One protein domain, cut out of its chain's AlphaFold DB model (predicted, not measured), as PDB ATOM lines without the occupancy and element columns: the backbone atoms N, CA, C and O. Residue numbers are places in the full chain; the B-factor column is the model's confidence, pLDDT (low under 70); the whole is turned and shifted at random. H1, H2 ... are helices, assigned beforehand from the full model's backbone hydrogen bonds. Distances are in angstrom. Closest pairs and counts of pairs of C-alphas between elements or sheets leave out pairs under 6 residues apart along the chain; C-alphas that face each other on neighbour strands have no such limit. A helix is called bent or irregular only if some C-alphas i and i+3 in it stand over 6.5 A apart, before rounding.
ATOM      1  N   SER A 491      58.567  26.560  70.443       75.31
ATOM      2  CA  SER A 491      57.759  27.429  71.306       75.31
ATOM      3  C   SER A 491      58.562  28.640  71.799       75.31
ATOM      4  O   SER A 491      58.118  29.779  71.671       75.31
ATOM      5  N   ASN A 492      59.796  28.411  72.253       82.31
ATOM      6  CA  ASN A 492      60.678  29.439  72.806       82.31
ATOM      7  C   ASN A 492      61.669  30.019  71.781       82.31
ATOM      8  O   ASN A 492      62.618  30.698  72.175       82.31
ATOM      9  N   PHE A 493      61.467  29.802  70.473       84.69
ATOM     10  CA  PHE A 493      62.410  30.228  69.427       84.69
ATOM     11  C   PHE A 493      62.739  31.723  69.514       84.69
ATOM     12  O   PHE A 493      63.905  32.115  69.514       84.69
ATOM     13  N   PHE A 494      61.712  32.562  69.663       86.88
ATOM     14  CA  PHE A 494      61.871  34.010  69.805       86.88
ATOM     15  C   PHE A 494      62.585  34.405  71.104       86.88
ATOM     16  O   PHE A 494      63.388  35.334  71.093       86.88
ATOM     17  N   LEU A 495      62.356  33.684  72.204       86.50
ATOM     18  CA  LEU A 495      63.011  33.930  73.490       86.50
ATOM     19  C   LEU A 495      64.506  33.565  73.432       86.50
ATOM     20  O   LEU A 495      65.348  34.345  73.873       86.50
ATOM     21  N   LEU A 496      64.858  32.451  72.785       87.56
ATOM     22  CA  LEU A 496      66.250  32.072  72.496       87.56
ATOM     23  C   LEU A 496      66.935  33.064  71.534       87.56
ATOM     24  O   LEU A 496      68.118  33.381  71.696       87.56
ATOM     25  N   LEU A 497      66.196  33.614  70.565       89.38
ATOM     26  CA  LEU A 497      66.677  34.665  69.662       89.38
ATOM     27  C   LEU A 497      66.933  35.980  70.425       89.38
ATOM     28  O   LEU A 497      67.967  36.613  70.228       89.38
ATOM     29  N   ILE A 498      66.065  36.357  71.369       91.31
ATOM     30  CA  ILE A 498      66.277  37.512  72.259       91.31
ATOM     31  C   ILE A 498      67.505  37.297  73.159       91.31
ATOM     32  O   ILE A 498      68.362  38.180  73.240       91.31
ATOM     33  N   ILE A 499      67.653  36.126  73.788       90.19
ATOM     34  CA  ILE A 499      68.818  35.813  74.637       90.19
ATOM     35  C   ILE A 499      70.118  35.869  73.819       90.19
ATOM     36  O   ILE A 499      71.058  36.562  74.204       90.19
ATOM     37  N   SER A 500      70.175  35.222  72.654       88.38
ATOM     38  CA  SER A 500      71.368  35.276  71.792       88.38
ATOM     39  C   SER A 500      71.654  36.689  71.262       88.38
ATOM     40  O   SER A 500      72.811  37.109  71.249       88.38
ATOM     41  N   SER A 501      70.625  37.471  70.922       90.12
ATOM     42  CA  SER A 501      70.759  38.883  70.538       90.12
ATOM     43  C   SER A 501      71.321  39.749  71.675       90.12
ATOM     44  O   SER A 501      72.255  40.520  71.456       90.12
ATOM     45  N   THR A 502      70.840  39.585  72.914       93.56
ATOM     46  CA  THR A 502      71.380  40.311  74.084       93.56
ATOM     47  C   THR A 502      72.804  39.876  74.442       93.56
ATOM     48  O   THR A 502      73.624  40.720  74.816       93.56
ATOM     49  N   LEU A 503      73.160  38.601  74.249       94.12
ATOM     50  CA  LEU A 503      74.537  38.119  74.392       94.12
ATOM     51  C   LEU A 503      75.466  38.739  73.332       94.12
ATOM     52  O   LEU A 503      76.540  39.240  73.660       94.12
ATOM     53  N   ILE A 504      75.035  38.799  72.069       94.31
ATOM     54  CA  ILE A 504      75.776  39.477  70.994       94.31
ATOM     55  C   ILE A 504      75.907  40.979  71.295       94.31
ATOM     56  O   ILE A 504      77.000  41.534  71.181       94.31
ATOM     57  N   ALA A 505      74.834  41.639  71.738       92.50
ATOM     58  CA  ALA A 505      74.842  43.059  72.082       92.50
ATOM     59  C   ALA A 505      75.777  43.374  73.262       92.50
ATOM     60  O   ALA A 505      76.526  44.349  73.200       92.50
ATOM     61  N   THR A 506      75.801  42.541  74.308       93.12
ATOM     62  CA  THR A 506      76.719  42.710  75.450       93.12
ATOM     63  C   THR A 506      78.174  42.428  75.069       93.12
ATOM     64  O   THR A 506      79.055  43.194  75.468       93.12
ATOM     65  N   ILE A 507      78.445  41.429  74.220       91.69
ATOM     66  CA  ILE A 507      79.781  41.187  73.643       91.69
ATOM     67  C   ILE A 507      80.237  42.393  72.806       91.69
ATOM     68  O   ILE A 507      81.350  42.887  73.004       91.69
ATOM     69  N   LEU A 508      79.387  42.914  71.916       91.56
ATOM     70  CA  LEU A 508      79.684  44.097  71.099       91.56
ATOM     71  C   LEU A 508      79.888  45.350  71.962       91.56
ATOM     72  O   LEU A 508      80.840  46.096  71.734       91.56
ATOM     73  N   MET A 509      79.065  45.557  72.994       90.69
ATOM     74  CA  MET A 509      79.205  46.664  73.944       90.69
ATOM     75  C   MET A 509      80.516  46.563  74.734       90.69
ATOM     76  O   MET A 509      81.224  47.561  74.876       90.69
ATOM     77  N   PHE A 510      80.892  45.367  75.197       87.62
ATOM     78  CA  PHE A 510      82.176  45.123  75.856       87.62
ATOM     79  C   PHE A 510      83.353  45.372  74.903       87.62
ATOM     80  O   PHE A 510      84.328  46.025  75.284       87.62
ATOM     81  N   HIS A 511      83.258  44.926  73.647       86.06
ATOM     82  CA  HIS A 511      84.296  45.144  72.638       86.06
ATOM     83  C   HIS A 511      84.443  46.635  72.284       86.06
ATOM     84  O   HIS A 511      85.561  47.156  72.251       86.06
ATOM     85  N   TYR A 512      83.324  47.352  72.132       85.69
ATOM     86  CA  TYR A 512      83.274  48.804  71.942       85.69
ATOM     87  C   TYR A 512      83.885  49.556  73.133       85.69
ATOM     88  O   TYR A 512      84.778  50.384  72.945       85.69
ATOM     89  N   GLN A 513      83.489  49.232  74.371       80.69
ATOM     90  CA  GLN A 513      84.086  49.821  75.575       80.69
ATOM     91  C   GLN A 513      85.594  49.542  75.661       80.69
ATOM     92  O   GLN A 513      86.367  50.445  75.994       80.69
ATOM     93  N   ARG A 514      86.033  48.318  75.340       77.25
ATOM     94  CA  ARG A 514      87.450  47.925  75.332       77.25
ATOM     95  C   ARG A 514      88.244  48.707  74.284       77.25
ATOM     96  O   ARG A 514      89.319  49.207  74.611       77.25
ATOM     97  N   ASN A 515      87.715  48.891  73.073       77.94
ATOM     98  CA  ASN A 515      88.360  49.723  72.051       77.94
ATOM     99  C   ASN A 515      88.350  51.217  72.407       77.94
ATOM    100  O   ASN A 515      89.375  51.875  72.240       77.94
ATOM    101  N   ARG A 516      87.268  51.755  72.985       75.19
ATOM    102  CA  ARG A 516      87.227  53.153  73.450       75.19
ATOM    103  C   ARG A 516      88.254  53.412  74.563       75.19
ATOM    104  O   ARG A 516      88.922  54.444  74.548       75.19
ATOM    105  N   LYS A 517      88.444  52.450  75.478       73.75
ATOM    106  CA  LYS A 517      89.514  52.473  76.497       73.75
ATOM    107  C   LYS A 517      90.914  52.402  75.859       73.75
ATOM    108  O   LYS A 517      91.758  53.225  76.205       73.75
ATOM    109  N   ARG A 518      91.151  51.504  74.887       71.69
ATOM    110  CA  ARG A 518      92.419  51.420  74.124       71.69
ATOM    111  C   ARG A 518      92.771  52.730  73.414       71.69
ATOM    112  O   ARG A 518      93.891  53.204  73.561       71.69
ATOM    113  N   LEU A 519      91.830  53.329  72.680       73.25
ATOM    114  CA  LEU A 519      92.061  54.571  71.929       73.25
ATOM    115  C   LEU A 519      92.444  55.737  72.855       73.25
ATOM    116  O   LEU A 519      93.374  56.480  72.543       73.25
ATOM    117  N   ARG A 520      91.805  55.852  74.031       74.38
ATOM    118  CA  ARG A 520      92.185  56.846  75.053       74.38
ATOM    119  C   ARG A 520      93.599  56.599  75.598       74.38
ATOM    120  O   ARG A 520      94.359  57.551  75.734       74.38
ATOM    121  N   LEU A 521      93.966  55.342  75.868       72.69
ATOM    122  CA  LEU A 521      95.310  54.971  76.345       72.69
ATOM    123  C   LEU A 521      96.403  55.238  75.294       72.69
ATOM    124  O   LEU A 521      97.460  55.758  75.641       72.69
ATOM    125  N   LEU A 522      96.141  54.943  74.016       75.69
ATOM    126  CA  LEU A 522      97.073  55.209  72.914       75.69
ATOM    127  C   LEU A 522      97.278  56.716  72.692       75.69
ATOM    128  O   LEU A 522      98.415  57.171  72.596       75.69
ATOM    129  N   SER A 523      96.194  57.500  72.675       77.88
ATOM    130  CA  SER A 523      96.263  58.966  72.591       77.88
ATOM    131  C   SER A 523      97.085  59.565  73.741       77.88
ATOM    132  O   SER A 523      97.933  60.428  73.513       77.88
ATOM    133  N   LEU A 524      96.903  59.052  74.964       76.38
ATOM    134  CA  LEU A 524      97.680  59.464  76.132       76.38
ATOM    135  C   LEU A 524      99.176  59.127  75.996       76.38
ATOM    136  O   LEU A 524     100.027  59.973  76.268       76.38
ATOM    137  N   TYR A 525      99.498  57.909  75.551       78.31
ATOM    138  CA  TYR A 525     100.875  57.461  75.322       78.31
ATOM    139  C   TYR A 525     101.597  58.330  74.279       78.31
ATOM    140  O   TYR A 525     102.743  58.731  74.498       78.31
ATOM    141  N   LEU A 526     100.912  58.681  73.184       80.44
ATOM    142  CA  LEU A 526     101.441  59.575  72.152       80.44
ATOM    143  C   LEU A 526     101.758  60.965  72.723       80.44
ATOM    144  O   LEU A 526     102.894  61.413  72.587       80.44
ATOM    145  N   MET A 527     100.825  61.596  73.450       81.00
ATOM    146  CA  MET A 527     101.057  62.909  74.077       81.00
ATOM    147  C   MET A 527     102.214  62.891  75.092       81.00
ATOM    148  O   MET A 527     103.020  63.819  75.129       81.00
ATOM    149  N   ILE A 528     102.358  61.833  75.898       79.00
ATOM    150  CA  ILE A 528     103.484  61.714  76.846       79.00
ATOM    151  C   ILE A 528     104.818  61.551  76.104       79.00
ATOM    152  O   ILE A 528     105.831  62.115  76.524       79.00
ATOM    153  N   THR A 529     104.827  60.803  75.001       80.56
ATOM    154  CA  THR A 529     106.025  60.577  74.177       80.56
ATOM    155  C   THR A 529     106.444  61.854  73.442       80.56
ATOM    156  O   THR A 529     107.622  62.213  73.457       80.56
ATOM    157  N   GLU A 530     105.481  62.584  72.878       83.81
ATOM    158  CA  GLU A 530     105.668  63.905  72.267       83.81
ATOM    159  C   GLU A 530     106.220  64.915  73.285       83.81
ATOM    160  O   GLU A 530     107.264  65.521  73.047       83.81
ATOM    161  N   MET A 531     105.607  65.016  74.470       83.75
ATOM    162  CA  MET A 531     106.081  65.879  75.558       83.75
ATOM    163  C   MET A 531     107.525  65.541  75.973       83.75
ATOM    164  O   MET A 531     108.351  66.444  76.107       83.75
ATOM    165  N   LYS A 532     107.872  64.251  76.128       80.69
ATOM    166  CA  LYS A 532     109.256  63.821  76.422       80.69
ATOM    167  C   LYS A 532     110.234  64.208  75.310       80.69
ATOM    168  O   LYS A 532     111.346  64.644  75.614       80.69
ATOM    169  N   LYS A 533     109.837  64.064  74.042       85.25
ATOM    170  CA  LYS A 533     110.650  64.447  72.880       85.25
ATOM    171  C   LYS A 533     110.904  65.957  72.854       85.25
ATOM    172  O   LYS A 533     112.057  66.362  72.757       85.25
ATOM    173  N   LEU A 534     109.867  66.776  73.023       84.38
ATOM    174  CA  LEU A 534     109.976  68.240  73.022       84.38
ATOM    175  C   LEU A 534     110.838  68.762  74.188       84.38
ATOM    176  O   LEU A 534     111.672  69.639  73.975       84.38
ATOM    177  N   ILE A 535     110.736  68.161  75.383       80.00
ATOM    178  CA  ILE A 535     111.647  68.448  76.511       80.00
ATOM    179  C   ILE A 535     113.106  68.113  76.147       80.00
ATOM    180  O   ILE A 535     114.003  68.891  76.469       80.00
ATOM    181  N   LYS A 536     113.363  66.987  75.462       83.25
ATOM    182  CA  LYS A 536     114.717  66.597  75.017       83.25
ATOM    183  C   LYS A 536     115.266  67.511  73.911       83.25
ATOM    184  O   LYS A 536     116.463  67.767  73.882       83.25
ATOM    185  N   GLU A 537     114.402  68.021  73.037       85.25
ATOM    186  CA  GLU A 537     114.732  69.023  72.008       85.25
ATOM    187  C   GLU A 537     114.791  70.465  72.559       85.25
ATOM    188  O   GLU A 537     114.983  71.405  71.793       85.25
ATOM    189  N   ASN A 538     114.624  70.652  73.876       78.81
ATOM    190  CA  ASN A 538     114.573  71.944  74.578       78.81
ATOM    191  C   ASN A 538     113.445  72.902  74.118       78.81
ATOM    192  O   ASN A 538     113.418  74.071  74.502       78.81
ATOM    193  N   LYS A 539     112.472  72.400  73.347       84.38
ATOM    194  CA  LYS A 539     111.271  73.112  72.871       84.38
ATOM    195  C   LYS A 539     110.200  73.127  73.958       84.38
ATOM    196  O   LYS A 539     109.171  72.456  73.865       84.38
ATOM    197  N   LEU A 540     110.486  73.815  75.063       77.06
ATOM    198  CA  LEU A 540     109.658  73.661  76.258       77.06
ATOM    199  C   LEU A 540     108.255  74.256  76.096       77.06
ATOM    200  O   LEU A 540     107.309  73.714  76.651       77.06
ATOM    201  N   ASP A 541     108.103  75.338  75.342       78.25
ATOM    202  CA  ASP A 541     106.828  76.054  75.254       78.25
ATOM    203  C   ASP A 541     105.784  75.235  74.453       78.25
ATOM    204  O   ASP A 541     104.634  75.107  74.881       78.25
ATOM    205  N   ASP A 542     106.227  74.506  73.418       82.25
ATOM    206  CA  ASP A 542     105.448  73.439  72.764       82.25
ATOM    207  C   ASP A 542     105.117  72.295  73.742       82.25
ATOM    208  O   ASP A 542     103.981  71.813  73.810       82.25
ATOM    209  N   ALA A 543     106.102  71.857  74.538       81.00
ATOM    210  CA  ALA A 543     105.922  70.775  75.507       81.00
ATOM    211  C   ALA A 543     104.886  71.133  76.591       81.00
ATOM    212  O   ALA A 543     104.122  70.265  77.018       81.00
ATOM    213  N   ILE A 544     104.818  72.402  77.009       77.88
ATOM    214  CA  ILE A 544     103.807  72.929  77.938       77.88
ATOM    215  C   ILE A 544     102.414  72.849  77.299       77.88
ATOM    216  O   ILE A 544     101.476  72.371  77.940       77.88
ATOM    217  N   ALA A 545     102.274  73.207  76.019       80.94
ATOM    218  CA  ALA A 545     101.010  73.061  75.296       80.94
ATOM    219  C   ALA A 545     100.556  71.589  75.162       80.94
ATOM    220  O   ALA A 545      99.354  71.318  75.098       80.94
ATOM    221  N   VAL A 546     101.479  70.619  75.136       81.44
ATOM    222  CA  VAL A 546     101.148  69.179  75.208       81.44
ATOM    223  C   VAL A 546     100.788  68.755  76.642       81.44
ATOM    224  O   VAL A 546      99.804  68.043  76.832       81.44
ATOM    225  N   TYR A 547     101.498  69.239  77.665       78.75
ATOM    226  CA  TYR A 547     101.203  68.976  79.087       78.75
ATOM    227  C   TYR A 547      99.816  69.483  79.519       78.75
ATOM    228  O   TYR A 547      99.097  68.781  80.232       78.75
ATOM    229  N   ILE A 548      99.394  70.656  79.034       75.00
ATOM    230  CA  ILE A 548      98.048  71.201  79.280       75.00
ATOM    231  C   ILE A 548      96.971  70.300  78.653       75.00
ATOM    232  O   ILE A 548      95.996  69.942  79.320       75.00
ATOM    233  N   ARG A 549      97.172  69.861  77.400       78.94
ATOM    234  CA  ARG A 549      96.289  68.890  76.726       78.94
ATOM    235  C   ARG A 549      96.238  67.551  77.476       78.94
ATOM    236  O   ARG A 549      95.158  66.984  77.633       78.94
ATOM    237  N   LEU A 550      97.370  67.094  78.015       79.00
ATOM    238  CA  LEU A 550      97.479  65.863  78.800       79.00
ATOM    239  C   LEU A 550      96.697  65.930  80.128       79.00
ATOM    240  O   LEU A 550      95.946  65.002  80.425       79.00
ATOM    241  N   LYS A 551      96.827  67.015  80.909       72.62
ATOM    242  CA  LYS A 551      96.058  67.213  82.158       72.62
ATOM    243  C   LYS A 551      94.556  67.354  81.899       72.62
ATOM    244  O   LYS A 551      93.759  66.691  82.563       72.62
ATOM    245  N   SER A 552      94.175  68.108  80.864       73.12
ATOM    246  CA  SER A 552      92.781  68.214  80.415       73.12
ATOM    247  C   SER A 552      92.184  66.841  80.057       73.12
ATOM    248  O   SER A 552      91.097  66.494  80.517       73.12
ATOM    249  N   ALA A 553      92.939  65.981  79.361       70.38
ATOM    250  CA  ALA A 553      92.522  64.609  79.046       70.38
ATOM    251  C   ALA A 553      92.376  63.680  80.276       70.38
ATOM    252  O   ALA A 553      91.749  62.618  80.161       70.38
ATOM    253  N   TYR A 554      92.916  64.062  81.438       66.75
ATOM    254  CA  TYR A 554      92.701  63.406  82.734       66.75
ATOM    255  C   TYR A 554      91.529  63.992  83.540       66.75
ATOM    256  O   TYR A 554      91.036  63.314  84.438       66.75
ATOM    257  N   GLY A 555      91.045  65.192  83.203       57.44
ATOM    258  CA  GLY A 555      90.041  65.927  83.982       57.44
ATOM    259  C   GLY A 555      90.626  66.807  85.093       57.44
ATOM    260  O   GLY A 555      89.872  67.319  85.915       57.44
ATOM    261  N   GLU A 556      91.948  67.005  85.127       60.81
ATOM    262  CA  GLU A 556      92.590  67.938  86.056       60.81
ATOM    263  C   GLU A 556      92.640  69.351  85.444       60.81
ATOM    264  O   GLU A 556      93.235  69.520  84.373       60.81
ATOM    265  N   PRO A 557      92.087  70.390  86.101       56.78
ATOM    266  CA  PRO A 557      92.283  71.765  85.659       56.78
ATOM    267  C   PRO A 557      93.751  72.175  85.846       56.78
ATOM    268  O   PRO A 557      94.377  71.878  86.865       56.78
ATOM    269  N   VAL A 558      94.307  72.886  84.866       56.56
ATOM    270  CA  VAL A 558      95.628  73.518  84.996       56.56
ATOM    271  C   VAL A 558      95.429  74.880  85.649       56.56
ATOM    272  O   VAL A 558      94.731  75.727  85.094       56.56
ATOM    273  N   SER A 559      96.014  75.097  86.830       55.81
ATOM    274  CA  SER A 559      95.935  76.401  87.488       55.81
ATOM    275  C   SER A 559      96.839  77.407  86.775       55.81
ATOM    276  O   SER A 559      97.927  77.068  86.306       55.81
ATOM    277  N   ASN A 560      96.432  78.675  86.733       52.81
ATOM    278  CA  ASN A 560      97.223  79.733  86.093       52.81
ATOM    279  C   ASN A 560      98.407  80.218  86.970       52.81
ATOM    280  O   ASN A 560      98.968  81.286  86.733       52.81
ATOM    281  N   ILE A 561      98.754  79.468  88.026       51.78
ATOM    282  CA  ILE A 561      99.730  79.841  89.066       51.78
ATOM    283  C   ILE A 561     101.007  78.976  88.983       51.78
ATOM    284  O   ILE A 561     102.074  79.412  89.419       51.78
ATOM    285  N   ASP A 562     100.945  77.805  88.340       53.41
ATOM    286  CA  ASP A 562     102.039  76.815  88.260       53.41
ATOM    287  C   ASP A 562     103.220  77.208  87.336       53.41
ATOM    288  O   ASP A 562     104.217  76.492  87.242       53.41
ATOM    289  N   LEU A 563     103.148  78.353  86.648       57.16
ATOM    290  CA  LEU A 563     104.067  78.753  85.565       57.16
ATOM    291  C   LEU A 563     105.313  79.558  86.013       57.16
ATOM    292  O   LEU A 563     106.016  80.123  85.178       57.16
ATOM    293  N   LYS A 564     105.623  79.630  87.316       57.81
ATOM    294  CA  LYS A 564     106.644  80.559  87.859       57.81
ATOM    295  C   LYS A 564     108.121  80.137  87.740       57.81
ATOM    296  O   LYS A 564     108.989  80.913  88.130       57.81
ATOM    297  N   SER A 565     108.448  78.957  87.207       59.44
ATOM    298  CA  SER A 565     109.843  78.566  86.929       59.44
ATOM    299  C   SER A 565     109.942  77.539  85.801       59.44
ATOM    300  O   SER A 565     109.309  76.481  85.845       59.44
ATOM    301  N   LYS A 566     110.780  77.839  84.797       62.72
ATOM    302  CA  LYS A 566     110.932  77.031  83.573       62.72
ATOM    303  C   LYS A 566     111.567  75.655  83.844       62.72
ATOM    304  O   LYS A 566     111.210  74.681  83.186       62.72
ATOM    305  N   GLU A 567     112.424  75.539  84.864       64.62
ATOM    306  CA  GLU A 567     112.969  74.246  85.319       64.62
ATOM    307  C   GLU A 567     112.056  73.519  86.319       64.62
ATOM    308  O   GLU A 567     111.987  72.291  86.297       64.62
ATOM    309  N   GLU A 568     111.301  74.229  87.165       67.94
ATOM    310  CA  GLU A 568     110.385  73.571  88.110       67.94
ATOM    311  C   GLU A 568     109.240  72.871  87.370       67.94
ATOM    312  O   GLU A 568     108.924  71.712  87.642       67.94
ATOM    313  N   LEU A 569     108.693  73.523  86.342       70.62
ATOM    314  CA  LEU A 569     107.680  72.941  85.469       70.62
ATOM    315  C   LEU A 569     108.230  71.743  84.676       70.62
ATOM    316  O   LEU A 569     107.584  70.700  84.602       70.62
ATOM    317  N   LYS A 570     109.467  71.831  84.171       67.94
ATOM    318  CA  LYS A 570     110.176  70.723  83.507       67.94
ATOM    319  C   LYS A 570     110.373  69.521  84.445       67.94
ATOM    320  O   LYS A 570     110.138  68.385  84.023       67.94
ATOM    321  N   LYS A 571     110.692  69.739  85.731       71.06
ATOM    322  CA  LYS A 571     110.677  68.679  86.762       71.06
ATOM    323  C   LYS A 571     109.271  68.107  86.978       71.06
ATOM    324  O   LYS A 571     109.143  66.887  87.054       71.06
ATOM    325  N   GLN A 572     108.222  68.936  87.053       72.50
ATOM    326  CA  GLN A 572     106.836  68.461  87.206       72.50
ATOM    327  C   GLN A 572     106.386  67.597  86.018       72.50
ATOM    328  O   GLN A 572     105.875  66.496  86.226       72.50
ATOM    329  N   MET A 573     106.634  68.043  84.783       75.94
ATOM    330  CA  MET A 573     106.337  67.301  83.550       75.94
ATOM    331  C   MET A 573     107.083  65.961  83.522       75.94
ATOM    332  O   MET A 573     106.484  64.919  83.245       75.94
ATOM    333  N   LEU A 574     108.372  65.956  83.888       71.31
ATOM    334  CA  LEU A 574     109.160  64.730  84.023       71.31
ATOM    335  C   LEU A 574     108.612  63.804  85.120       71.31
ATOM    336  O   LEU A 574     108.536  62.597  84.891       71.31
ATOM    337  N   ASN A 575     108.189  64.338  86.269       72.88
ATOM    338  CA  ASN A 575     107.600  63.571  87.370       72.88
ATOM    339  C   ASN A 575     106.245  62.955  86.973       72.88
ATOM    340  O   ASN A 575     106.046  61.755  87.156       72.88
ATOM    341  N   LEU A 576     105.355  63.709  86.318       72.44
ATOM    342  CA  LEU A 576     104.116  63.163  85.746       72.44
ATOM    343  C   LEU A 576     104.423  62.037  84.743       72.44
ATOM    344  O   LEU A 576     103.814  60.972  84.799       72.44
ATOM    345  N   SER A 577     105.446  62.220  83.905       65.50
ATOM    346  CA  SER A 577     105.910  61.223  82.927       65.50
ATOM    347  C   SER A 577     106.650  60.001  83.518       65.50
ATOM    348  O   SER A 577     107.055  59.107  82.763       65.50
ATOM    349  N   LYS A 578     106.856  59.989  84.846       67.19
ATOM    350  CA  LYS A 578     107.306  58.844  85.660       67.19
ATOM    351  C   LYS A 578     106.148  58.221  86.451       67.19
ATOM    352  O   LYS A 578     106.093  57.002  86.561       67.19
ATOM    353  N   LYS A 579     105.214  59.034  86.971       64.00
ATOM    354  CA  LYS A 579     103.978  58.571  87.633       64.00
ATOM    355  C   LYS A 579     103.070  57.799  86.673       64.00
ATOM    356  O   LYS A 579     102.506  56.780  87.063       64.00
ATOM    357  N   VAL A 580     102.951  58.241  85.418       62.97
ATOM    358  CA  VAL A 580     102.317  57.429  84.372       62.97
ATOM    359  C   VAL A 580     103.269  56.290  84.004       62.97
ATOM    360  O   VAL A 580     104.286  56.498  83.343       62.97
ATOM    361  N   ASN A 581     102.942  55.080  84.460       58.25
ATOM    362  CA  ASN A 581     103.785  53.895  84.330       58.25
ATOM    363  C   ASN A 581     103.770  53.347  82.888       58.25
ATOM    364  O   ASN A 581     103.019  52.430  82.551       58.25
ATOM    365  N   LEU A 582     104.604  53.939  82.028       58.06
ATOM    366  CA  LEU A 582     104.725  53.606  80.601       58.06
ATOM    367  C   LEU A 582     105.036  52.124  80.352       58.06
ATOM    368  O   LEU A 582     104.459  51.534  79.445       58.06
ATOM    369  N   THR A 583     105.807  51.482  81.232       54.03
ATOM    370  CA  THR A 583     106.086  50.036  81.195       54.03
ATOM    371  C   THR A 583     104.835  49.152  81.266       54.03
ATOM    372  O   THR A 583     104.876  48.001  80.833       54.03
ATOM    373  N   ILE A 584     103.715  49.654  81.804       57.81
ATOM    374  CA  ILE A 584     102.417  48.957  81.783       57.81
ATOM    375  C   ILE A 584     101.675  49.226  80.462       57.81
ATOM    376  O   ILE A 584     101.075  48.304  79.908       57.81
ATOM    377  N   LEU A 585     101.746  50.449  79.926       56.00
ATOM    378  CA  LEU A 585     101.171  50.815  78.622       56.00
ATOM    379  C   LEU A 585     101.825  50.025  77.476       56.00
ATOM    380  O   LEU A 585     101.119  49.379  76.705       56.00
ATOM    381  N   GLU A 586     103.157  49.989  77.426       56.38
ATOM    382  CA  GLU A 586     103.951  49.222  76.452       56.38
ATOM    383  C   GLU A 586     103.628  47.720  76.528       56.38
ATOM    384  O   GLU A 586     103.273  47.104  75.525       56.38
ATOM    385  N   LYS A 587     103.613  47.127  77.734       58.72
ATOM    386  CA  LYS A 587     103.192  45.724  77.932       58.72
ATOM    387  C   LYS A 587     101.726  45.451  77.565       58.72
ATOM    388  O   LYS A 587     101.374  44.293  77.346       58.72
ATOM    389  N   THR A 588     100.872  46.474  77.514       56.03
ATOM    390  CA  THR A 588      99.459  46.346  77.114       56.03
ATOM    391  C   THR A 588      99.279  46.453  75.597       56.03
ATOM    392  O   THR A 588      98.384  45.804  75.057       56.03
ATOM    393  N   LEU A 589     100.141  47.208  74.911       54.81
ATOM    394  CA  LEU A 589     100.210  47.281  73.448       54.81
ATOM    395  C   LEU A 589     100.838  45.998  72.875       54.81
ATOM    396  O   LEU A 589     100.158  45.236  72.189       54.81
ATOM    397  N   ASN A 590     102.073  45.679  73.276       54.53
ATOM    398  CA  ASN A 590     102.869  44.579  72.708       54.53
ATOM    399  C   ASN A 590     102.252  43.180  72.941       54.53
ATOM    400  O   ASN A 590     102.591  42.218  72.255       54.53
TER     401      ASN A 590
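AT A GLANCE: This is residues 491 to 590 of the 721 residues of an uncharacterized protein of Candidatus Pacearchaeota archaeon (UniProt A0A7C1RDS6). One long helix, H1, makes the length of the model: residues 491 to 517, of which 493 to 517 belong to H1, stick out as a bare arm, and round the far part of H1 three shorter helices, H2, H3 and H4, gather into a small head. H2 folds back along H1 as a helical hairpin, H3 packs on the same end part of H1, and the short H4 crosses H1 nearer to the arm, while a long loop joins H2 to H3. The printed part has 100 residues with four named helices, H1, H2, H3 and H4 in that order, and no named strand; its class is all helix. The whole is extended, with a radius of gyration of the C-alphas of 20.8 A, and spans 75 by 31 by 19 A.

IN THESE COORDINATES: H1 runs over residues 493 to 536, 64.0 A from first to last C-alpha, from C-alpha 493 at (62.410, 30.228, 69.427) to C-alpha 536 at (114.717, 66.597, 75.017). H2 holds residues 540 to 554 and is 20.8 A long. H3 holds residues 566 to 579 and is 20.1 A long. H4 holds residues 582 to 590, 12.1 A from first to last C-alpha, and ends at C-alpha 590 at (102.869, 44.579, 72.708). No helix is bent.

HOW THE PARTS SIT: H1 is the hub and touches the three other helices. With H2 and H3 it forms a bundle, a group of helices set together. H1 and H2 are a hairpin: they touch, opposite ways at a shallow tilt of 23 degrees, through residues 524 to 535 of H1 alone, and their closest C-alphas are those of Met 531 and Ala 543, 4.9 A apart. H1 touches H3 with residues 528 to 535 alone; the closest C-alphas, those of Ile 528 and Ser 577, are 6.6 A apart. These two run opposite ways at a shallow tilt of 34 degrees, only just short of steep. H1 and H4 only just touch, with 3 pairs of C-alphas within 8 A, through residues 521 to 525 of H1 alone. Their closest C-alphas, those of Tyr 525 and Leu 585, are 7.4 A apart, and they run opposite ways at a steep tilt of 49 degrees. H2 and H3 are close but not clearly touching, the closest C-alphas being those of Tyr 547 and Met 573 at 7.0 A. H3 and H4 meet only through their link, and H2 and H4 are apart. In H1, H2, H3 and H4 every O i to N i+4 pair is within hydrogen-bond range.

THE WHOLE: The two C-alphas farthest apart, those of Ser 491 and Ser 565, are 74.6 A apart. Residues 491 to 517, of which 493 to 517 belong to H1, stand free; the body without them spans 39 by 26 by 18 A. The printed part has no cut. The link from H2 to H3, 11 residues, is long; the links H1 to H2 and H3 to H4 are tight. The mean pLDDT of the printed part is 74.6, and it is under 70 at residues 554 to 568, residue 570 and residues 577 to 590.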